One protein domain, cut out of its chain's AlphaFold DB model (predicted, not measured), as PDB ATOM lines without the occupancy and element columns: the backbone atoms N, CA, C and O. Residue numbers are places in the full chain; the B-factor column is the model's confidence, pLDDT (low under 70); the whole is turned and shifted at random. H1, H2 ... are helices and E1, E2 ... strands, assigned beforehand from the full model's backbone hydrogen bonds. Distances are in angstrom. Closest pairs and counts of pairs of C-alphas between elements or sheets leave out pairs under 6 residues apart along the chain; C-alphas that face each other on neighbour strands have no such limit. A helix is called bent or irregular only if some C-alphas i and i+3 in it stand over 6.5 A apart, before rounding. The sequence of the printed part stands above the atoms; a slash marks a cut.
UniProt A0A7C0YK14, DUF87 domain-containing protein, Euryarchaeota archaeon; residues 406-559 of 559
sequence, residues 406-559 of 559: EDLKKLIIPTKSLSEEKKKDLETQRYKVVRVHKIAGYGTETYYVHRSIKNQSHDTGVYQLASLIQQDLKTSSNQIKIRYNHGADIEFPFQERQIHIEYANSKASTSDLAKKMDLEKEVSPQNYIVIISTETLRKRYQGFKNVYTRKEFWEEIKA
ATOM      1  N   GLU A 406       7.373  -2.788 -39.756       86.31
ATOM      2  CA  GLU A 406       8.234  -1.616 -39.993       86.31
ATOM      3  C   GLU A 406       8.404  -0.758 -38.733       86.31
ATOM      4  O   GLU A 406       9.489  -0.235 -38.469       86.31
ATOM      5  N   ASP A 407       7.372  -0.665 -37.896       84.25
ATOM      6  CA  ASP A 407       7.469   0.029 -36.611       84.25
ATOM      7  C   ASP A 407       8.361  -0.726 -35.625       84.25
ATOM      8  O   ASP A 407       9.164  -0.118 -34.914       84.25
ATOM      9  N   LEU A 408       8.309  -2.058 -35.643       85.94
ATOM     10  CA  LEU A 408       9.228  -2.875 -34.858       85.94
ATOM     11  C   LEU A 408      10.668  -2.812 -35.362       85.94
ATOM     12  O   LEU A 408      11.567  -2.784 -34.530       85.94
ATOM     13  N   LYS A 409      10.914  -2.719 -36.676       87.88
ATOM     14  CA  LYS A 409      12.271  -2.528 -37.234       87.88
ATOM     15  C   LYS A 409      12.931  -1.239 -36.745       87.88
ATOM     16  O   LYS A 409      14.150  -1.198 -36.603       87.88
ATOM     17  N   LYS A 410      12.142  -0.194 -36.465       87.56
ATOM     18  CA  LYS A 410      12.655   1.042 -35.852       87.56
ATOM     19  C   LYS A 410      13.068   0.803 -34.404       87.56
ATOM     20  O   LYS A 410      14.044   1.378 -33.960       87.56
ATOM     21  N   LEU A 411      12.343  -0.039 -33.668       88.00
ATOM     22  CA  LEU A 411      12.566  -0.261 -32.239       88.00
ATOM     23  C   LEU A 411      13.527  -1.420 -31.932       88.00
ATOM     24  O   LEU A 411      14.109  -1.448 -30.848       88.00
ATOM     25  N   ILE A 412      13.687  -2.377 -32.845       91.81
ATOM     26  CA  ILE A 412      14.503  -3.584 -32.701       91.81
ATOM     27  C   ILE A 412      15.394  -3.720 -33.931       91.81
ATOM     28  O   ILE A 412      14.923  -3.983 -35.034       91.81
ATOM     29  N   ILE A 413      16.700  -3.576 -33.720       91.19
ATOM     30  CA  ILE A 413      17.686  -3.502 -34.796       91.19
ATOM     31  C   ILE A 413      18.698  -4.650 -34.645       91.19
ATOM     32  O   ILE A 413      19.385  -4.728 -33.618       91.19
ATOM     33  N   PRO A 414      18.839  -5.550 -35.637       90.00
ATOM     34  CA  PRO A 414      19.837  -6.619 -35.607       90.00
ATOM     35  C   PRO A 414      21.268  -6.071 -35.592       90.00
ATOM     36  O   PRO A 414      21.665  -5.299 -36.470       90.00
ATOM     37  N   THR A 415      22.091  -6.529 -34.646       88.50
ATOM     38  CA  THR A 415      23.467  -6.017 -34.474       88.50
ATOM     39  C   THR A 415      24.387  -6.311 -35.658       88.50
ATOM     40  O   THR A 415      25.286  -5.523 -35.941       88.50
ATOM     41  N   LYS A 416      24.157  -7.427 -36.364       81.19
ATOM     42  CA  LYS A 416      24.985  -7.907 -37.487       81.19
ATOM     43  C   LYS A 416      25.038  -6.947 -38.682       81.19
ATOM     44  O   LYS A 416      25.925  -7.084 -39.513       81.19
ATOM     45  N   SER A 417      24.099  -6.004 -38.769       66.69
ATOM     46  CA  SER A 417      23.929  -5.097 -39.912       66.69
ATOM     47  C   SER A 417      24.475  -3.677 -39.684       66.69
ATOM     48  O   SER A 417      24.272  -2.800 -40.521       66.69
ATOM     49  N   LEU A 418      25.151  -3.423 -38.554       86.81
ATOM     50  CA  LEU A 418      25.504  -2.071 -38.109       86.81
ATOM     51  C   LEU A 418      27.012  -1.800 -38.129       86.81
ATOM     52  O   LEU A 418      27.796  -2.595 -37.606       86.81
ATOM     53  N   SER A 419      27.399  -0.632 -38.653       89.06
ATOM     54  CA  SER A 419      28.749  -0.076 -38.493       89.06
ATOM     55  C   SER A 419      29.013   0.327 -37.035       89.06
ATOM     56  O   SER A 419      28.079   0.613 -36.283       89.06
ATOM     57  N   GLU A 420      30.284   0.379 -36.625       84.75
ATOM     58  CA  GLU A 420      30.679   0.756 -35.253       84.75
ATOM     59  C   GLU A 420      30.196   2.156 -34.844       84.75
ATOM     60  O   GLU A 420      29.828   2.384 -33.694       84.75
ATOM     61  N   GLU A 421      30.125   3.085 -35.796       85.50
ATOM     62  CA  GLU A 421      29.588   4.430 -35.578       85.50
ATOM     63  C   GLU A 421      28.086   4.397 -35.245       85.50
ATOM     64  O   GLU A 421      27.651   4.995 -34.261       85.50
ATOM     65  N   LYS A 422      27.304   3.592 -35.979       86.12
ATOM     66  CA  LYS A 422      25.866   3.394 -35.723       86.12
ATOM     67  C   LYS A 422      25.596   2.704 -34.387       86.12
ATOM     68  O   LYS A 422      24.608   3.014 -33.730       86.12
ATOM     69  N   LYS A 423      26.455   1.769 -33.970       86.50
ATOM     70  CA  LYS A 423      26.332   1.101 -32.662       86.50
ATOM     71  C   LYS A 423      26.463   2.104 -31.514       86.50
ATOM     72  O   LYS A 423      25.615   2.115 -30.626       86.50
ATOM     73  N   LYS A 424      27.469   2.985 -31.576       83.56
ATOM     74  CA  LYS A 424      27.662   4.060 -30.587       83.56
ATOM     75  C   LYS A 424      26.491   5.040 -30.574       83.56
ATOM     76  O   LYS A 424      26.023   5.404 -29.500       83.56
ATOM     77  N   ASP A 425      25.986   5.421 -31.745       87.44
ATOM     78  CA  ASP A 425      24.823   6.307 -31.858       87.44
ATOM     79  C   ASP A 425      23.575   5.699 -31.187       87.44
ATOM     80  O   ASP A 425      22.970   6.317 -30.307       87.44
ATOM     81  N   LEU A 426      23.257   4.432 -31.469       87.19
ATOM     82  CA  LEU A 426      22.121   3.733 -30.853       87.19
ATOM     83  C   LEU A 426      22.231   3.627 -29.323       87.19
ATOM     84  O   LEU A 426      21.223   3.743 -28.618       87.19
ATOM     85  N   GLU A 427      23.440   3.451 -28.785       81.75
ATOM     86  CA  GLU A 427      23.672   3.450 -27.334       81.75
ATOM     87  C   GLU A 427      23.333   4.800 -26.687       81.75
ATOM     88  O   GLU A 427      22.796   4.831 -25.573       81.75
ATOM     89  N   THR A 428      23.538   5.914 -27.399       83.56
ATOM     90  CA  THR A 428      23.114   7.249 -26.943       83.56
ATOM     91  C   THR A 428      21.612   7.492 -27.128       83.56
ATOM     92  O   THR A 428      20.982   8.160 -26.305       83.56
ATOM     93  N   GLN A 429      20.991   6.862 -28.131       81.69
ATOM     94  CA  GLN A 429      19.571   7.008 -28.484       81.69
ATOM     95  C   GLN A 429      18.636   6.040 -27.736       81.69
ATOM     96  O   GLN A 429      17.568   5.672 -28.220       81.69
ATOM     97  N   ARG A 430      18.998   5.650 -26.507       86.25
ATOM     98  CA  ARG A 430      18.175   4.813 -25.610       86.25
ATOM     99  C   ARG A 430      17.913   3.388 -26.118       86.25
ATOM    100  O   ARG A 430      16.948   2.766 -25.659       86.25
ATOM    101  N   TYR A 431      18.768   2.831 -26.971       90.19
ATOM    102  CA  TYR A 431      18.757   1.396 -27.261       90.19
ATOM    103  C   TYR A 431      19.609   0.631 -26.241       90.19
ATOM    104  O   TYR A 431      20.500   1.180 -25.594       90.19
ATOM    105  N   LYS A 432      19.308  -0.654 -26.053       90.56
ATOM    106  CA  LYS A 432      20.095  -1.577 -25.230       90.56
ATOM    107  C   LYS A 432      20.346  -2.863 -26.004       90.56
ATOM    108  O   LYS A 432      19.435  -3.366 -26.655       90.56
ATOM    109  N   VAL A 433      21.546  -3.423 -25.877       90.69
ATOM    110  CA  VAL A 433      21.854  -4.737 -26.447       90.69
ATOM    111  C   VAL A 433      21.145  -5.837 -25.656       90.69
ATOM    112  O   VAL A 433      21.287  -5.945 -24.435       90.69
ATOM    113  N   VAL A 434      20.389  -6.669 -26.364       90.19
ATOM    114  CA  VAL A 434      19.644  -7.814 -25.835       90.19
ATOM    115  C   VAL A 434      20.061  -9.056 -26.610       90.19
ATOM    116  O   VAL A 434      20.124  -9.029 -27.835       90.19
ATOM    117  N   ARG A 435      20.352 -10.147 -25.898       87.75
ATOM    118  CA  ARG A 435      20.720 -11.440 -26.488       87.75
ATOM    119  C   ARG A 435      19.530 -12.392 -26.421       87.75
ATOM    120  O   ARG A 435      19.012 -12.635 -25.334       87.75
ATOM    121  N   VAL A 436      19.127 -12.947 -27.559       85.25
ATOM    122  CA  VAL A 436      18.004 -13.890 -27.675       85.25
ATOM    123  C   VAL A 436      18.401 -15.135 -28.461       85.25
ATOM    124  O   VAL A 436      19.312 -15.103 -29.284       85.25
ATOM    125  N   HIS A 437      17.731 -16.257 -28.212       83.00
ATOM    126  CA  HIS A 437      17.915 -17.471 -29.010       83.00
ATOM    127  C   HIS A 437      17.427 -17.260 -30.439       83.00
ATOM    128  O   HIS A 437      16.370 -16.657 -30.636       83.00
ATOM    129  N   LYS A 438      18.170 -17.785 -31.419       79.88
ATOM    130  CA  LYS A 438      17.723 -17.789 -32.815       79.88
ATOM    131  C   LYS A 438      16.399 -18.539 -32.942       79.88
ATOM    132  O   LYS A 438      16.115 -19.459 -32.172       79.88
ATOM    133  N   ILE A 439      15.583 -18.116 -33.899       74.50
ATOM    134  CA  ILE A 439      14.357 -18.832 -34.238       74.50
ATOM    135  C   ILE A 439      14.655 -19.997 -35.194       74.50
ATOM    136  O   ILE A 439      14.134 -21.085 -34.981       74.50
ATOM    137  N   ALA A 440      15.544 -19.795 -36.171       68.62
ATOM    138  CA  ALA A 440      16.041 -20.841 -37.060       68.62
ATOM    139  C   ALA A 440      17.521 -21.167 -36.756       68.62
ATOM    140  O   ALA A 440      18.368 -20.271 -36.693       68.62
ATOM    141  N   GLY A 441      17.833 -22.456 -36.577       67.88
ATOM    142  CA  GLY A 441      19.186 -22.963 -36.305       67.88
ATOM    143  C   GLY A 441      19.649 -22.862 -34.841       67.88
ATOM    144  O   GLY A 441      18.926 -22.401 -33.959       67.88
ATOM    145  N   TYR A 442      20.882 -23.304 -34.571       69.19
ATOM    146  CA  TYR A 442      21.460 -23.313 -33.221       69.19
ATOM    147  C   TYR A 442      22.132 -21.975 -32.856       69.19
ATOM    148  O   TYR A 442      22.774 -21.316 -33.682       69.19
ATOM    149  N   GLY A 443      22.011 -21.580 -31.582       79.88
ATOM    150  CA  GLY A 443      22.730 -20.448 -30.991       79.88
ATOM    151  C   GLY A 443      21.859 -19.254 -30.583       79.88
ATOM    152  O   GLY A 443      20.649 -19.351 -30.383       79.88
ATOM    153  N   THR A 444      22.512 -18.106 -30.409       84.00
ATOM    154  CA  THR A 444      21.897 -16.841 -29.964       84.00
ATOM    155  C   THR A 444      22.318 -15.702 -30.883       84.00
ATOM    156  O   THR A 444      23.356 -15.782 -31.539       84.00
ATOM    157  N   GLU A 445      21.518 -14.647 -30.918       88.25
ATOM    158  CA  GLU A 445      21.772 -13.406 -31.640       88.25
ATOM    159  C   GLU A 445      21.531 -12.206 -30.738       88.25
ATOM    160  O   GLU A 445      20.825 -12.298 -29.734       88.25
ATOM    161  N   THR A 446      22.153 -11.085 -31.085       90.25
ATOM    162  CA  THR A 446      22.033  -9.836 -30.340       90.25
ATOM    163  C   THR A 446      21.293  -8.787 -31.157       90.25
ATOM    164  O   THR A 446      21.439  -8.707 -32.376       90.25
ATOM    165  N   TYR A 447      20.503  -7.977 -30.465       93.56
ATOM    166  CA  TYR A 447      19.684  -6.914 -31.037       93.56
ATOM    167  C   TYR A 447      19.856  -5.649 -30.201       93.56
ATOM    168  O   TYR A 447      19.953  -5.734 -28.977       93.56
ATOM    169  N   TYR A 448      19.871  -4.486 -30.843       92.38
ATOM    170  CA  TYR A 448      19.649  -3.209 -30.173       92.38
ATOM    171  C   TYR A 448      18.143  -2.996 -30.045       92.38
ATOM    172  O   TYR A 448      17.439  -2.911 -31.044       92.38
ATOM    173  N   VAL A 449      17.654  -2.926 -28.811       91.56
ATOM    174  CA  VAL A 449      16.228  -2.804 -28.493       91.56
ATOM    175  C   VAL A 449      15.984  -1.465 -27.810       91.56
ATOM    176  O   VAL A 449      16.603  -1.166 -26.784       91.56
ATOM    177  N   HIS A 450      15.087  -0.654 -28.361       91.06
ATOM    178  CA  HIS A 450      14.723   0.638 -27.797       91.06
ATOM    179  C   HIS A 450      14.043   0.456 -26.435       91.06
ATOM    180  O   HIS A 450      13.191  -0.417 -26.246       91.06
ATOM    181  N   ARG A 451      14.378   1.303 -25.456       82.19
ATOM    182  CA  ARG A 451      13.849   1.199 -24.081       82.19
ATOM    183  C   ARG A 451      12.332   1.396 -23.948       82.19
ATOM    184  O   ARG A 451      11.816   1.168 -22.860       82.19
ATOM    185  N   SER A 452      11.627   1.834 -24.993       81.12
ATOM    186  CA  SER A 452      10.156   1.931 -24.984       81.12
ATOM    187  C   SER A 452       9.456   0.573 -25.066       81.12
ATOM    188  O   SER A 452       8.256   0.493 -24.823       81.12
ATOM    189  N   ILE A 453      10.186  -0.483 -25.422       80.19
ATOM    190  CA  ILE A 453       9.672  -1.845 -25.517       80.19
ATOM    191  C   ILE A 453       9.487  -2.437 -24.109       80.19
ATOM    192  O   ILE A 453      10.422  -2.439 -23.301       80.19
ATOM    193  N   LYS A 454       8.285  -2.959 -23.822       71.31
ATOM    194  CA  LYS A 454       7.868  -3.421 -22.484       71.31
ATOM    195  C   LYS A 454       8.575  -4.708 -22.054       71.31
ATOM    196  O   LYS A 454       8.987  -4.811 -20.900       71.31
ATOM    197  N   ASN A 455       8.735  -5.689 -22.948       77.62
ATOM    198  CA  ASN A 455       9.358  -6.975 -22.635       77.62
ATOM    199  C   ASN A 455      10.382  -7.376 -23.698       77.62
ATOM    200  O   ASN A 455      10.167  -8.292 -24.486       77.62
ATOM    201  N   GLN A 456      11.552  -6.742 -23.630       84.38
ATOM    202  CA  GLN A 456      12.652  -6.873 -24.591       84.38
ATOM    203  C   GLN A 456      12.858  -8.288 -25.167       84.38
ATOM    204  O   GLN A 456      13.048  -8.429 -26.368       84.38
ATOM    205  N   SER A 457      12.793  -9.349 -24.355       81.75
ATOM    206  CA  SER A 457      12.974 -10.725 -24.844       81.75
ATOM    207  C   SER A 457      11.746 -11.323 -25.540       81.75
ATOM    208  O   SER A 457      11.924 -12.172 -26.413       81.75
ATOM    209  N   HIS A 458      10.528 -10.966 -25.126       85.06
ATOM    210  CA  HIS A 458       9.304 -11.374 -25.819       85.06
ATOM    211  C   HIS A 458       9.245 -10.695 -27.188       85.06
ATOM    212  O   HIS A 458       9.172 -11.369 -28.207       85.06
ATOM    213  N   ASP A 459       9.440  -9.383 -27.198       87.62
ATOM    214  CA  ASP A 459       9.257  -8.532 -28.376       87.62
ATOM    215  C   ASP A 459      10.301  -8.781 -29.445       87.62
ATOM    216  O   ASP A 459       9.997  -8.807 -30.631       87.62
ATOM    217  N   THR A 460      11.538  -9.048 -29.022       89.25
ATOM    218  CA  THR A 460      12.577  -9.480 -29.957       89.25
ATOM    219  C   THR A 460      12.221 -10.837 -30.572       89.25
ATOM    220  O   THR A 460      12.518 -11.065 -31.737       89.25
ATOM    221  N   GLY A 461      11.553 -11.726 -29.833       87.69
ATOM    222  CA  GLY A 461      11.053 -12.989 -30.378       87.69
ATOM    223  C   GLY A 461       9.919 -12.791 -31.385       87.69
ATOM    224  O   GLY A 461       9.979 -13.358 -32.472       87.69
ATOM    225  N   VAL A 462       8.948 -11.928 -31.069       89.62
ATOM    226  CA  VAL A 462       7.880 -11.511 -31.998       89.62
ATOM    227  C   VAL A 462       8.482 -10.913 -33.273       89.62
ATOM    228  O   VAL A 462       8.124 -11.309 -34.378       89.62
ATOM    229  N   TYR A 463       9.474 -10.032 -33.135       91.06
ATOM    230  CA  TYR A 463      10.186  -9.426 -34.257       91.06
ATOM    231  C   TYR A 463      10.946 -10.441 -35.114       91.06
ATOM    232  O   TYR A 463      10.844 -10.402 -36.341       91.06
ATOM    233  N   GLN A 464      11.704 -11.350 -34.490       89.62
ATOM    234  CA  GLN A 464      12.412 -12.411 -35.209       89.62
ATOM    235  C   GLN A 464      11.433 -13.260 -36.023       89.62
ATOM    236  O   GLN A 464      11.725 -13.613 -37.162       89.62
ATOM    237  N   LEU A 465      10.269 -13.568 -35.448       88.75
ATOM    238  CA  LEU A 465       9.276 -14.408 -36.092       88.75
ATOM    239  C   LEU A 465       8.587 -13.676 -37.248       88.75
ATOM    240  O   LEU A 465       8.535 -14.206 -38.352       88.75
ATOM    241  N   ALA A 466       8.146 -12.436 -37.029       90.62
ATOM    242  CA  ALA A 466       7.577 -11.584 -38.072       90.62
ATOM    243  C   ALA A 466       8.560 -11.352 -39.232       90.62
ATOM    244  O   ALA A 466       8.164 -11.379 -40.394       90.62
ATOM    245  N   SER A 467       9.849 -11.169 -38.929       89.19
ATOM    246  CA  SER A 467      10.891 -11.001 -39.950       89.19
ATOM    247  C   SER A 467      11.084 -12.266 -40.788       89.19
ATOM    248  O   SER A 467      11.235 -12.171 -42.003       89.19
ATOM    249  N   LEU A 468      11.032 -13.446 -40.164       87.56
ATOM    250  CA  LEU A 468      11.087 -14.721 -40.882       87.56
ATOM    251  C   LEU A 468       9.832 -14.958 -41.727       87.56
ATOM    252  O   LEU A 468       9.959 -15.389 -42.865       87.56
ATOM    253  N   ILE A 469       8.641 -14.618 -41.222       87.69
ATOM    254  CA  ILE A 469       7.389 -14.671 -41.999       87.69
ATOM    255  C   ILE A 469       7.505 -13.779 -43.240       87.69
ATOM    256  O   ILE A 469       7.223 -14.227 -44.349       87.69
ATOM    257  N   GLN A 470       7.984 -12.542 -43.074       88.81
ATOM    258  CA  GLN A 470       8.213 -11.628 -44.195       88.81
ATOM    259  C   GLN A 470       9.174 -12.229 -45.231       88.81
ATOM    260  O   GLN A 470       8.908 -12.171 -46.432       88.81
ATOM    261  N   GLN A 471      10.308 -12.762 -44.772       85.62
ATOM    262  CA  GLN A 471      11.385 -13.222 -45.642       85.62
ATOM    263  C   GLN A 471      11.048 -14.541 -46.352       85.62
ATOM    264  O   GLN A 471      11.160 -14.621 -47.575       85.62
ATOM    265  N   ASP A 472      10.643 -15.560 -45.595       83.31
ATOM    266  CA  ASP A 472      10.509 -16.931 -46.094       83.31
ATOM    267  C   ASP A 472       9.138 -17.170 -46.752       83.31
ATOM    268  O   ASP A 472       9.063 -17.918 -47.726       83.31
ATOM    269  N   LEU A 473       8.069 -16.500 -46.294       82.56
ATOM    270  CA  LEU A 473       6.720 -16.620 -46.882       82.56
ATOM    271  C   LEU A 473       6.388 -15.515 -47.885       82.56
ATOM    272  O   LEU A 473       5.290 -15.493 -48.438       82.56
ATOM    273  N   LYS A 474       7.340 -14.609 -48.151       80.94
ATOM    274  CA  LYS A 474       7.198 -13.477 -49.085       80.94
ATOM    275  C   LYS A 474       5.969 -12.596 -48.798       80.94
ATOM    276  O   LYS A 474       5.459 -11.925 -49.695       80.94
ATOM    277  N   THR A 475       5.495 -12.574 -47.551       81.69
ATOM    278  CA  THR A 475       4.389 -11.717 -47.113       81.69
ATOM    279  C   THR A 475       4.859 -10.263 -47.040       81.69
ATOM    280  O   THR A 475       5.928  -9.970 -46.502       81.69
ATOM    281  N   SER A 476       4.064  -9.320 -47.551       78.62
ATOM    282  CA  SER A 476       4.416  -7.893 -47.477       78.62
ATOM    283  C   SER A 476       4.455  -7.415 -46.017       78.62
ATOM    284  O   SER A 476       3.562  -7.763 -45.247       78.62
ATOM    285  N   SER A 477       5.417  -6.567 -45.618       73.44
ATOM    286  CA  SER A 477       5.525  -6.102 -44.213       73.44
ATOM    287  C   SER A 477       4.264  -5.403 -43.706       73.44
ATOM    288  O   SER A 477       3.919  -5.548 -42.538       73.44
ATOM    289  N   ASN A 478       3.545  -4.708 -44.587       74.44
ATOM    290  CA  ASN A 478       2.287  -4.030 -44.262       74.44
ATOM    291  C   ASN A 478       1.114  -4.998 -44.018       74.44
ATOM    292  O   ASN A 478       0.089  -4.591 -43.474       74.44
ATOM    293  N   GLN A 479       1.239  -6.263 -44.427       82.62
ATOM    294  CA  GLN A 479       0.239  -7.308 -44.186       82.62
ATOM    295  C   GLN A 479       0.471  -8.056 -42.866       82.62
ATOM    296  O   GLN A 479      -0.424  -8.770 -42.420       82.62
ATOM    297  N   ILE A 480       1.638  -7.880 -42.236       89.38
ATOM    298  CA  ILE A 480       1.965  -8.467 -40.934       89.38
ATOM    299  C   ILE A 480       1.560  -7.472 -39.846       89.38
ATOM    300  O   ILE A 480       2.217  -6.448 -39.646       89.38
ATOM    301  N   LYS A 481       0.471  -7.779 -39.143       88.31
ATOM    302  CA  LYS A 481      -0.031  -6.996 -38.009       88.31
ATOM    303  C   LYS A 481       0.560  -7.519 -36.713       88.31
ATOM    304  O   LYS A 481       0.654  -8.729 -36.533       88.31
ATOM    305  N   ILE A 482       0.927  -6.614 -35.812       87.69
ATOM    306  CA  ILE A 482       1.539  -6.964 -34.526       87.69
ATOM    307  C   ILE A 482       0.731  -6.325 -33.399       87.69
ATOM    308  O   ILE A 482       0.293  -5.178 -33.513       87.69
ATOM    309  N   ARG A 483       0.456  -7.094 -32.339       80.19
ATOM    310  CA  ARG A 483      -0.425  -6.683 -31.236       80.19
ATOM    311  C   ARG A 483       0.158  -7.063 -29.882       80.19
ATOM    312  O   ARG A 483       1.052  -7.889 -29.784       80.19
ATOM    313  N   TYR A 484      -0.354  -6.407 -28.841       63.19
ATOM    314  CA  TYR A 484       0.275  -6.420 -27.517       63.19
ATOM    315  C   TYR A 484      -0.662  -6.721 -26.350       63.19
ATOM    316  O   TYR A 484      -0.246  -7.277 -25.337       63.19
ATOM    317  N   ASN A 485      -1.928  -6.322 -26.480       55.72
ATOM    318  CA  ASN A 485      -2.892  -6.352 -25.378       55.72
ATOM    319  C   ASN A 485      -4.217  -7.041 -25.748       55.72
ATOM    320  O   ASN A 485      -4.986  -7.380 -24.850       55.72
ATOM    321  N   HIS A 486      -4.486  -7.256 -27.043       62.12
ATOM    322  CA  HIS A 486      -5.726  -7.845 -27.555       62.12
ATOM    323  C   HIS A 486      -5.462  -8.633 -28.846       62.12
ATOM    324  O   HIS A 486      -4.889  -8.082 -29.785       62.12
ATOM    325  N   GLY A 487      -5.933  -9.880 -28.918       73.12
ATOM    326  CA  GLY A 487      -5.691 -10.776 -30.055       73.12
ATOM    327  C   GLY A 487      -4.360 -11.529 -29.961       73.12
ATOM    328  O   GLY A 487      -3.715 -11.524 -28.913       73.12
ATOM    329  N   ALA A 488      -3.980 -12.179 -31.061       85.00
ATOM    330  CA  ALA A 488      -2.693 -12.855 -31.201       85.00
ATOM    331  C   ALA A 488      -1.556 -11.842 -31.417       85.00
ATOM    332  O   ALA A 488      -1.782 -10.769 -31.985       85.00
ATOM    333  N   ASP A 489      -0.341 -12.187 -30.987       88.69
ATOM    334  CA  ASP A 489       0.827 -11.300 -31.077       88.69
ATOM    335  C   ASP A 489       1.172 -10.926 -32.532       88.69
ATOM    336  O   ASP A 489       1.604  -9.801 -32.789       88.69
ATOM    337  N   ILE A 490       0.965 -11.840 -33.490       90.88
ATOM    338  CA  ILE A 490       1.185 -11.616 -34.927       90.88
ATOM    339  C   ILE A 490      -0.018 -12.113 -35.724       90.88
ATOM    340  O   ILE A 490      -0.511 -13.213 -35.492       90.88
ATOM    341  N   GLU A 491      -0.446 -11.350 -36.724       90.88
ATOM    342  CA  GLU A 491      -1.462 -11.784 -37.682       90.88
ATOM    343  C   GLU A 491      -1.021 -11.484 -39.111       90.88
ATOM    344  O   GLU A 491      -0.532 -10.389 -39.393       90.88
ATOM    345  N   PHE A 492      -1.221 -12.423 -40.032       91.31
ATOM    346  CA  PHE A 492      -0.871 -12.234 -41.440       91.31
ATOM    347  C   PHE A 492      -1.687 -13.162 -42.357       91.31
ATOM    348  O   PHE A 492      -2.122 -14.230 -41.919       91.31
ATOM    349  N   PRO A 493      -1.913 -12.773 -43.623       88.50
ATOM    350  CA  PRO A 493      -2.571 -13.630 -44.600       88.50
ATOM    351  C   PRO A 493      -1.610 -14.693 -45.153       88.50
ATOM    352  O   PRO A 493      -0.469 -14.389 -45.508       88.50
ATOM    353  N   PHE A 494      -2.091 -15.929 -45.284       86.38
ATOM    354  CA  PHE A 494      -1.373 -17.050 -45.893       86.38
ATOM    355  C   PHE A 494      -2.361 -18.035 -46.535       86.38
ATOM    356  O   PHE A 494      -3.297 -18.471 -45.871       86.38
ATOM    357  N   GLN A 495      -2.167 -18.377 -47.818       80.19
ATOM    358  CA  GLN A 495      -2.995 -19.343 -48.570       80.19
ATOM    359  C   GLN A 495      -4.517 -19.158 -48.356       80.19
ATOM    360  O   GLN A 495      -5.212 -20.067 -47.912       80.19
ATOM    361  N   GLU A 496      -5.020 -17.943 -48.617       81.25
ATOM    362  CA  GLU A 496      -6.433 -17.533 -48.447       81.25
ATOM    363  C   GLU A 496      -6.978 -17.558 -47.003       81.25
ATOM    364  O   GLU A 496      -8.154 -17.278 -46.770       81.25
ATOM    365  N   ARG A 497      -6.129 -17.828 -46.007       84.25
ATOM    366  CA  ARG A 497      -6.482 -17.819 -44.583       84.25
ATOM    367  C   ARG A 497      -5.802 -16.662 -43.866       84.25
ATOM    368  O   ARG A 497      -4.726 -16.213 -44.253       84.25
ATOM    369  N   GLN A 498      -6.418 -16.204 -42.782       89.44
ATOM    370  CA  GLN A 498      -5.776 -15.298 -41.835       89.44
ATOM    371  C   GLN A 498      -5.164 -16.135 -40.713       89.44
ATOM    372  O   GLN A 498      -5.898 -16.812 -39.995       89.44
ATOM    373  N   ILE A 499      -3.838 -16.109 -40.582       90.25
ATOM    374  CA  ILE A 499      -3.103 -16.829 -39.539       90.25
ATOM    375  C   ILE A 499      -2.877 -15.903 -38.348       90.25
ATOM    376  O   ILE A 499      -2.540 -14.728 -38.515       90.25
ATOM    377  N   HIS A 500      -3.048 -16.454 -37.151       91.12
ATOM    378  CA  HIS A 500      -2.897 -15.791 -35.864       91.12
ATOM    379  C   HIS A 500      -1.831 -16.537 -35.064       91.12
ATOM    380  O   HIS A 500      -2.011 -17.709 -34.737       91.12
ATOM    381  N   ILE A 501      -0.716 -15.878 -34.760       90.38
ATOM    382  CA  ILE A 501       0.378 -16.466 -33.992       90.38
ATOM    383  C   ILE A 501       0.511 -15.799 -32.637       90.38
ATOM    384  O   ILE A 501       0.671 -14.586 -32.517       90.38
ATOM    385  N   GLU A 502       0.546 -16.648 -31.628       89.88
ATOM    386  CA  GLU A 502       0.852 -16.321 -30.256       89.88
ATOM    387  C   GLU A 502       2.281 -16.755 -29.913       89.88
ATOM    388  O   GLU A 502       2.624 -17.933 -30.035       89.88
ATOM    389  N   TYR A 503       3.128 -15.832 -29.460       88.31
ATOM    390  CA  TYR A 503       4.520 -16.120 -29.143       88.31
ATOM    391  C   TYR A 503       4.750 -16.242 -27.630       88.31
ATOM    392  O   TYR A 503       4.935 -15.284 -26.876       88.31
ATOM    393  N   ALA A 504       4.857 -17.479 -27.166       85.19
ATOM    394  CA  ALA A 504       4.984 -17.798 -25.758       85.19
ATOM    395  C   ALA A 504       6.448 -17.880 -25.296       85.19
ATOM    396  O   ALA A 504       7.246 -18.685 -25.785       85.19
ATOM    397  N   ASN A 505       6.783 -17.119 -24.252       79.25
ATOM    398  CA  ASN A 505       8.021 -17.294 -23.491       79.25
ATOM    399  C   ASN A 505       7.745 -17.643 -22.018       79.25
ATOM    400  O   ASN A 505       6.600 -17.697 -21.566       79.25
ATOM    401  N   SER A 506       8.804 -17.877 -21.244       67.06
ATOM    402  CA  SER A 506       8.711 -18.315 -19.845       67.06
ATOM    403  C   SER A 506       8.033 -17.329 -18.881       67.06
ATOM    404  O   SER A 506       7.788 -17.699 -17.734       67.06
ATOM    405  N   LYS A 507       7.703 -16.104 -19.315       61.62
ATOM    406  CA  LYS A 507       7.168 -15.028 -18.463       61.62
ATOM    407  C   LYS A 507       5.659 -14.792 -18.570       61.62
ATOM    408  O   LYS A 507       5.171 -13.904 -17.878       61.62
ATOM    409  N   ALA A 508       4.922 -15.529 -19.405       59.66
ATOM    410  CA  ALA A 508       3.463 -15.369 -19.480       59.66
ATOM    411  C   ALA A 508       2.819 -15.567 -18.089       59.66
ATOM    412  O   ALA A 508       3.347 -16.349 -17.290       59.66
ATOM    413  N   SER A 509       1.697 -14.910 -17.776       57.72
ATOM    414  CA  SER A 509       0.916 -15.148 -16.544       57.72
ATOM    415  C   SER A 509      -0.237 -16.143 -16.788       57.72
ATOM    416  O   SER A 509      -0.484 -16.553 -17.922       57.72
ATOM    417  N   THR A 510      -0.909 -16.626 -15.739       58.12
ATOM    418  CA  THR A 510      -2.078 -17.525 -15.866       58.12
ATOM    419  C   THR A 510      -3.341 -16.804 -16.337       58.12
ATOM    420  O   THR A 510      -4.154 -17.407 -17.031       58.12
ATOM    421  N   SER A 511      -3.495 -15.516 -16.024       57.88
ATOM    422  CA  SER A 511      -4.616 -14.700 -16.507       57.88
ATOM    423  C   SER A 511      -4.493 -14.360 -17.997       57.88
ATOM    424  O   SER A 511      -5.507 -14.321 -18.691       57.88
ATOM    425  N   ASP A 512      -3.269 -14.176 -18.506       68.31
ATOM    426  CA  ASP A 512      -3.022 -13.969 -19.942       68.31
ATOM    427  C   ASP A 512      -3.376 -15.218 -20.760       68.31
ATOM    428  O   ASP A 512      -3.943 -15.114 -21.843       68.31
ATOM    429  N   LEU A 513      -3.104 -16.406 -20.212       70.19
ATOM    430  CA  LEU A 513      -3.436 -17.689 -20.838       70.19
ATOM    431  C   LEU A 513      -4.941 -17.881 -21.023       70.19
ATOM    432  O   LEU A 513      -5.362 -18.256 -22.110       70.19
ATOM    433  N   ALA A 514      -5.747 -17.589 -19.997       69.31
ATOM    434  CA  ALA A 514      -7.201 -17.731 -20.081       69.31
ATOM    435  C   ALA A 514      -7.795 -16.839 -21.185       69.31
ATOM    436  O   ALA A 514      -8.570 -17.311 -22.011       69.31
ATOM    437  N   LYS A 515      -7.345 -15.579 -21.270       74.56
ATOM    438  CA  LYS A 515      -7.761 -14.646 -22.331       74.56
ATOM    439  C   LYS A 515      -7.377 -15.139 -23.726       74.56
ATOM    440  O   LYS A 515      -8.155 -15.000 -24.664       74.56
ATOM    441  N   LYS A 516      -6.179 -15.711 -23.866       75.81
ATOM    442  CA  LYS A 516      -5.677 -16.237 -25.144       75.81
ATOM    443  C   LYS A 516      -6.408 -17.513 -25.574       75.81
ATOM    444  O   LYS A 516      -6.667 -17.682 -26.759       75.81
ATOM    445  N   MET A 517      -6.819 -18.355 -24.627       72.19
ATOM    446  CA  MET A 517      -7.674 -19.514 -24.910       72.19
ATOM    447  C   MET A 517      -9.084 -19.110 -25.354       72.19
ATOM    448  O   MET A 517      -9.673 -19.786 -26.190       72.19
ATOM    449  N   ASP A 518      -9.644 -18.027 -24.811       74.56
ATOM    450  CA  ASP A 518     -10.943 -17.530 -25.277       74.56
ATOM    451  C   ASP A 518     -10.852 -16.947 -26.695       74.56
ATOM    452  O   ASP A 518     -11.718 -17.229 -27.517       74.56
ATOM    453  N   LEU A 519      -9.756 -16.255 -27.031       70.94
ATOM    454  CA  LEU A 519      -9.479 -15.801 -28.403       70.94
ATOM    455  C   LEU A 519      -9.323 -16.964 -29.398       70.94
ATOM    456  O   LEU A 519      -9.832 -16.887 -30.512       70.94
ATOM    457  N   GLU A 520      -8.663 -18.060 -29.009       74.38
ATOM    458  CA  GLU A 520      -8.554 -19.265 -29.851       74.38
ATOM    459  C   GLU A 520      -9.933 -19.861 -30.186       74.38
ATOM    460  O   GLU A 520     -10.100 -20.426 -31.261       74.38
ATOM    461  N   LYS A 521     -10.939 -19.725 -29.308       75.94
ATOM    462  CA  LYS A 521     -12.309 -20.199 -29.592       75.94
ATOM    463  C   LYS A 521     -13.035 -19.333 -30.625       75.94
ATOM    464  O   LYS A 521     -13.940 -19.834 -31.288       75.94
ATOM    465  N   GLU A 522     -12.678 -18.055 -30.728       76.69
ATOM    466  CA  GLU A 522     -13.263 -17.109 -31.689       76.69
ATOM    467  C   GLU A 522     -12.642 -17.245 -33.089       76.69
ATOM    468  O   GLU A 522     -13.286 -16.935 -34.092       76.69
ATOM    469  N   VAL A 523     -11.404 -17.736 -33.170       77.50
ATOM    470  CA  VAL A 523     -10.679 -17.994 -34.421       77.50
ATOM    471  C   VAL A 523     -10.847 -19.464 -34.818       77.50
ATOM    472  O   VAL A 523     -10.947 -20.347 -33.973       77.50
ATOM    473  N   SER A 524     -10.868 -19.775 -36.120       76.69
ATOM    474  CA  SER A 524     -10.823 -21.181 -36.551       76.69
ATOM    475  C   SER A 524      -9.584 -21.853 -35.940       76.69
ATOM    476  O   SER A 524      -8.483 -21.343 -36.153       76.69
ATOM    477  N   PRO A 525      -9.701 -22.988 -35.225       71.06
ATOM    478  CA  PRO A 525      -8.566 -23.540 -34.487       71.06
ATOM    479  C   PRO A 525      -7.362 -23.892 -35.368       71.06
ATOM    480  O   PRO A 525      -6.238 -23.868 -34.893       71.06
ATOM    481  N   GLN A 526      -7.574 -24.163 -36.660       76.94
ATOM    482  CA  GLN A 526      -6.496 -24.404 -37.632       76.94
ATOM    483  C   GLN A 526      -5.690 -23.145 -37.990       76.94
ATOM    484  O   GLN A 526      -4.613 -23.251 -38.564       76.94
ATOM    485  N   ASN A 527      -6.209 -21.963 -37.664       85.12
ATOM    486  CA  ASN A 527      -5.628 -20.670 -38.004       85.12
ATOM    487  C   ASN A 527      -4.983 -19.973 -36.795       85.12
ATOM    488  O   ASN A 527      -4.350 -18.936 -36.977       85.12
ATOM    489  N   TYR A 528      -5.145 -20.509 -35.579       88.12
ATOM    490  CA  TYR A 528      -4.516 -19.994 -34.364       88.12
ATOM    491  C   TYR A 528      -3.373 -20.915 -33.941       88.12
ATOM    492  O   TYR A 528      -3.579 -22.113 -33.753       88.12
ATOM    493  N   ILE A 529      -2.168 -20.366 -33.804       89.75
ATOM    494  CA  ILE A 529      -0.943 -21.135 -33.588       89.75
ATOM    495  C   ILE A 529      -0.180 -20.551 -32.405       89.75
ATOM    496  O   ILE A 529       0.107 -19.357 -32.363       89.75
ATOM    497  N   VAL A 530       0.199 -21.398 -31.452       89.69
ATOM    498  CA  VAL A 530       1.054 -21.008 -30.327       89.69
ATOM    499  C   VAL A 530       2.475 -21.484 -30.576       89.69
ATOM    500  O   VAL A 530       2.738 -22.683 -30.672       89.69
ATOM    501  N   ILE A 531       3.415 -20.546 -30.600       88.94
ATOM    502  CA  ILE A 531       4.839 -20.832 -30.740       88.94
ATOM    503  C   ILE A 531       5.528 -20.661 -29.397       88.94
ATOM    504  O   ILE A 531       5.686 -19.552 -28.887       88.94
ATOM    505  N   ILE A 532       5.998 -21.771 -28.837       88.56
ATOM    506  CA  ILE A 532       6.702 -21.787 -27.556       88.56
ATOM    507  C   ILE A 532       8.214 -21.626 -27.741       88.56
ATOM    508  O   ILE A 532       8.845 -22.231 -28.612       88.56
ATOM    509  N   SER A 533       8.838 -20.825 -26.873       81.50
ATOM    510  CA  SER A 533      10.286 -20.594 -26.909       81.50
ATOM    511  C   SER A 533      11.124 -21.807 -26.500       81.50
ATOM    512  O   SER A 533      12.289 -21.887 -26.874       81.50
ATOM    513  N   THR A 534      10.561 -22.712 -25.694       80.56
ATOM    514  CA  THR A 534      11.228 -23.911 -25.168       80.56
ATOM    515  C   THR A 534      10.225 -25.047 -25.001       80.56
ATOM    516  O   THR A 534       9.089 -24.807 -24.602       80.56
ATOM    517  N   GLU A 535      10.666 -26.287 -25.209       84.38
ATOM    518  CA  GLU A 535       9.834 -27.497 -25.087       84.38
ATOM    519  C   GLU A 535       9.174 -27.642 -23.703       84.38
ATOM    520  O   GLU A 535       8.039 -28.089 -23.562       84.38
ATOM    521  N   THR A 536       9.845 -27.155 -22.658       82.62
ATOM    522  CA  THR A 536       9.325 -27.134 -21.284       82.62
ATOM    523  C   THR A 536       8.006 -26.371 -21.129       82.62
ATOM    524  O   THR A 536       7.261 -26.632 -20.184       82.62
ATOM    525  N   LEU A 537       7.689 -25.449 -22.045       84.31
ATOM    526  CA  LEU A 537       6.441 -24.689 -22.028       84.31
ATOM    527  C   LEU A 537       5.261 -25.469 -22.606       84.31
ATOM    528  O   LEU A 537       4.129 -25.072 -22.345       84.31
ATOM    529  N   ARG A 538       5.476 -26.585 -23.316       86.69
ATOM    530  CA  ARG A 538       4.386 -27.331 -23.966       86.69
ATOM    531  C   ARG A 538       3.294 -27.723 -22.977       86.69
ATOM    532  O   ARG A 538       2.124 -27.495 -23.246       86.69
ATOM    533  N   LYS A 539       3.675 -28.195 -21.780       84.56
ATOM    534  CA  LYS A 539       2.735 -28.544 -20.696       84.56
ATOM    535  C   LYS A 539       1.790 -27.401 -20.322       84.56
ATOM    536  O   LYS A 539       0.638 -27.637 -19.989       84.56
ATOM    537  N   ARG A 540       2.276 -26.161 -20.383       81.88
ATOM    538  CA  ARG A 540       1.520 -24.965 -20.003       81.88
ATOM    539  C   ARG A 540       0.472 -24.563 -21.043       81.88
ATOM    540  O   ARG A 540      -0.511 -23.930 -20.678       81.88
ATOM    541  N   TYR A 541       0.687 -24.937 -22.301       82.38
ATOM    542  CA  TYR A 541      -0.184 -24.606 -23.428       82.38
ATOM    543  C   TYR A 541      -0.949 -25.831 -23.957       82.38
ATOM    544  O   TYR A 541      -1.520 -25.765 -25.032       82.38
ATOM    545  N   GLN A 542      -1.030 -26.933 -23.197       79.31
ATOM    546  CA  GLN A 542      -1.736 -28.166 -23.600       79.31
ATOM    547  C   GLN A 542      -3.224 -27.979 -23.943       79.31
ATOM    548  O   GLN A 542      -3.807 -28.852 -24.573       79.31
ATOM    549  N   GLY A 543      -3.842 -26.877 -23.508       78.19
ATOM    550  CA  GLY A 543      -5.223 -26.540 -23.852       78.19
ATOM    551  C   GLY A 543      -5.414 -25.981 -25.266       78.19
ATOM    552  O   GLY A 543      -6.554 -25.930 -25.715       78.19
ATOM    553  N   PHE A 544      -4.333 -25.583 -25.945       81.81
ATOM    554  CA  PHE A 544      -4.354 -25.079 -27.320       81.81
ATOM    555  C   PHE A 544      -4.168 -26.232 -28.306       81.81
ATOM    556  O   PHE A 544      -3.407 -27.167 -28.035       81.81
ATOM    557  N   LYS A 545      -4.836 -26.173 -29.462       80.94
ATOM    558  CA  LYS A 545      -4.789 -27.280 -30.437       80.94
ATOM    559  C   LYS A 545      -3.465 -27.354 -31.193       80.94
ATOM    560  O   LYS A 545      -2.954 -28.446 -31.414       80.94
ATOM    561  N   ASN A 546      -2.910 -26.198 -31.546       86.69
ATOM    562  CA  ASN A 546      -1.750 -26.071 -32.423       86.69
ATOM    563  C   ASN A 546      -0.595 -25.409 -31.668       86.69
ATOM    564  O   ASN A 546      -0.454 -24.184 -31.658       86.69
ATOM    565  N   VAL A 547       0.210 -26.230 -30.989       89.69
ATOM    566  CA  VAL A 547       1.354 -25.776 -30.189       89.69
ATOM    567  C   VAL A 547       2.637 -26.354 -30.754       89.69
ATOM    568  O   VAL A 547       2.856 -27.566 -30.706       89.69
ATOM    569  N   TYR A 548       3.524 -25.468 -31.185       88.38
ATOM    570  CA  TYR A 548       4.788 -25.844 -31.797       88.38
ATOM    571  C   TYR A 548       5.939 -25.153 -31.093       88.38
ATOM    572  O   TYR A 548       5.876 -23.978 -30.720       88.38
ATOM    573  N   THR A 549       7.048 -25.860 -30.939       85.94
ATOM    574  CA  THR A 549       8.321 -25.171 -30.779       85.94
ATOM    575  C   THR A 549       8.619 -24.368 -32.036       85.94
ATOM    576  O   THR A 549       8.150 -24.664 -33.133       85.94
ATOM    577  N   ARG A 550       9.482 -23.366 -31.889       77.12
ATOM    578  CA  ARG A 550       9.978 -22.579 -33.024       77.12
ATOM    579  C   ARG A 550      10.486 -23.449 -34.176       77.12
ATOM    580  O   ARG A 550      10.281 -23.091 -35.322       77.12
ATOM    581  N   LYS A 551      11.169 -24.558 -33.867       75.75
ATOM    582  CA  LYS A 551      11.740 -25.456 -34.876       75.75
ATOM    583  C   LYS A 551      10.641 -26.218 -35.619       75.75
ATOM    584  O   LYS A 551      10.626 -26.178 -36.840       75.75
ATOM    585  N   GLU A 552       9.727 -26.843 -34.879       85.31
ATOM    586  CA  GLU A 552       8.611 -27.614 -35.448       85.31
ATOM    587  C   GLU A 552       7.737 -26.749 -36.356       85.31
ATOM    588  O   GLU A 552       7.440 -27.145 -37.475       85.31
ATOM    589  N   PHE A 553       7.415 -25.529 -35.917       83.56
ATOM    590  CA  PHE A 553       6.610 -24.592 -36.699       83.56
ATOM    591  C   PHE A 553       7.220 -24.298 -38.078       83.56
ATOM    592  O   PHE A 553       6.516 -24.227 -39.081       83.56
ATOM    593  N   TRP A 554       8.545 -24.138 -38.148       75.88
ATOM    594  CA  TRP A 554       9.219 -23.857 -39.416       75.88
ATOM    595  C   TRP A 554       9.400 -25.076 -40.307       75.88
ATOM    596  O   TRP A 554       9.496 -24.911 -41.522       75.88
ATOM    597  N   GLU A 555       9.473 -26.271 -39.729       77.38
ATOM    598  CA  GLU A 555       9.462 -27.517 -40.496       77.38
ATOM    599  C   GLU A 555       8.076 -27.752 -41.110       77.38
ATOM    600  O   GLU A 555       7.990 -28.104 -42.281       77.38
ATOM    601  N   GLU A 556       7.008 -27.464 -40.367       75.62
ATOM    602  CA  GLU A 556       5.625 -27.620 -40.828       75.62
ATOM    603  C   GLU A 556       5.219 -26.593 -41.889       75.62
ATOM    604  O   GLU A 556       4.557 -26.951 -42.851       75.62
ATOM    605  N   ILE A 557       5.643 -25.332 -41.768       70.00
ATOM    606  CA  ILE A 557       5.333 -24.295 -42.767       70.00
ATOM    607  C   ILE A 557       6.066 -24.500 -44.104       70.00
ATOM    608  O   ILE A 557       5.637 -23.972 -45.131       70.00
ATOM    609  N   LYS A 558       7.205 -25.203 -44.095       64.56
ATOM    610  CA  LYS A 558       7.992 -25.496 -45.305       64.56
ATOM    611  C   LYS A 558       7.584 -26.802 -45.992       64.56
ATOM    612  O   LYS A 558       7.995 -26.994 -47.137       64.56
ATOM    613  N   ALA A 559       6.864 -27.676 -45.290       62.03
ATOM    614  CA  ALA A 559       6.269 -28.898 -45.825       62.03
ATOM    615  C   ALA A 559       4.982 -28.572 -46.593       62.03
ATOM    616  O   ALA A 559       4.740 -29.260 -47.610       62.03
TER     617      ALA A 559
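AT A GLANCE: This is residues 406 to 559 of the 559 residues of the protein "DUF87 domain-containing protein" of Euryarchaeota archaeon (UniProt A0A7C0YK14). One long helix, H3, is sandwiched between two sheets. On one side is a strongly twisted sheet of four strands, E4 to E7, with H6 beside H3 on the same face and H4 and H5 covering the other face; on the other side is a smaller sheet of three strands, E1 to E3, with H2 over its far face and the short H1 beside its strands. The printed part has 154 residues with six named helices and seven named strands, in the order H1 E1 H2 E2 E3 H3 E4 E5 H4 E6 H5 E7 H6, and its class is mixed, helices and strands. The larger sheet runs E4 E5 E6 E7 and is mixed; the smaller runs E1 E3 E2 and is antiparallel. The whole is compact, with a radius of gyration of the C-alphas of 15.8 A and spans of 48, 33 and 29 A.

IN THESE COORDINATES: Begin with the larger sheet: E4 is residues 490 to 494, E5 residues 497 to 504, 22.0 A long, E6 residues 528 to 532 and E7 residues 547 to 549. Find C-alpha 456 at (12.652, -6.873, -24.591); from there H3 runs 23.8 A to residue 472. H4 is residues 510 to 522, 19.4 A long, H5 residues 535 to 541 and H6 residues 550 to 558, ending at C-alpha 558, (7.992, -25.496, -45.305). H5 is irregular, but only just: C-alphas 536 and 539 are 6.8 A apart. In the smaller sheet look for E1 at residues 412 to 414, E2 at 431 to 437 and E3 at 444 to 450, the last two each 19.0 A long. H1, residues 406 to 411, begins at C-alpha 406, (8.234, -1.616, -39.993), and H2 is residues 420 to 428.

HOW THE PARTS SIT: Start at the hairpin E4 and E5, antiparallel, where N 492 and O 499 are 3.1 A apart. E5 and E6 are parallel, with N 502 and O 529 at 2.8 A, and so are E6 and E7, with N 548 and O 530 at 2.9 A. E5, H4, E6 and E6, H5, E7 are strand-helix-strand units, parallel neighbour strands with a helix between, each with a right-handed crossover. The sheet has three layers, helices on both its faces: H3 and H6 on one, H4 and H5 on the other. H3 has a height over the sheet of 9.4 A; its closest C-alphas to E5 are those of Val 462 and Tyr 503, 6.4 A. H6 lies over E7, with a height over the sheet of 9.3 A, and H5 lies over E6, with a height over the sheet of 8.0 A. H3 is also on the smaller sheet, E1 E3 E2: look for Val 436 of E2 and Ser 457 of H3, whose C-alphas, the closest of the two elements, are 6.6 A apart. E2 and E3 form an antiparallel hairpin, with N 434 and O 447 at 2.8 A; E1 and E3 are antiparallel, with N 413 and O 448 at 2.9 A. E1, H2, E2 is a split strand-helix-strand unit, E3 lying between its strands, with a right-handed crossover. H2 and H3 lie on opposite faces of this sheet; H1 stands at its level, only just, with a height of 3.9 A. Every O i to N i+4 pair is within hydrogen-bond range in H1, H2, H3, H4 and H6; in H5 1 of 3 is, beside 3 of 4 O i to N i+3 pairs.

THE WHOLE: The two C-alphas farthest apart are those of Glu 421 and Lys 521, 49.0 A. The printed part has no cut and ends at residue 559, the chain's last. The link from H3 to E4, residues 473 to 489, is long; its residues 481 to 482 pair with 490 to 491 of E4, antiparallel. The mean pLDDT of the printed part is 81.8; look for values under 70 at residues 417, 440 to 442, 484 to 486, 506 to 512, 514 and 558 to 559.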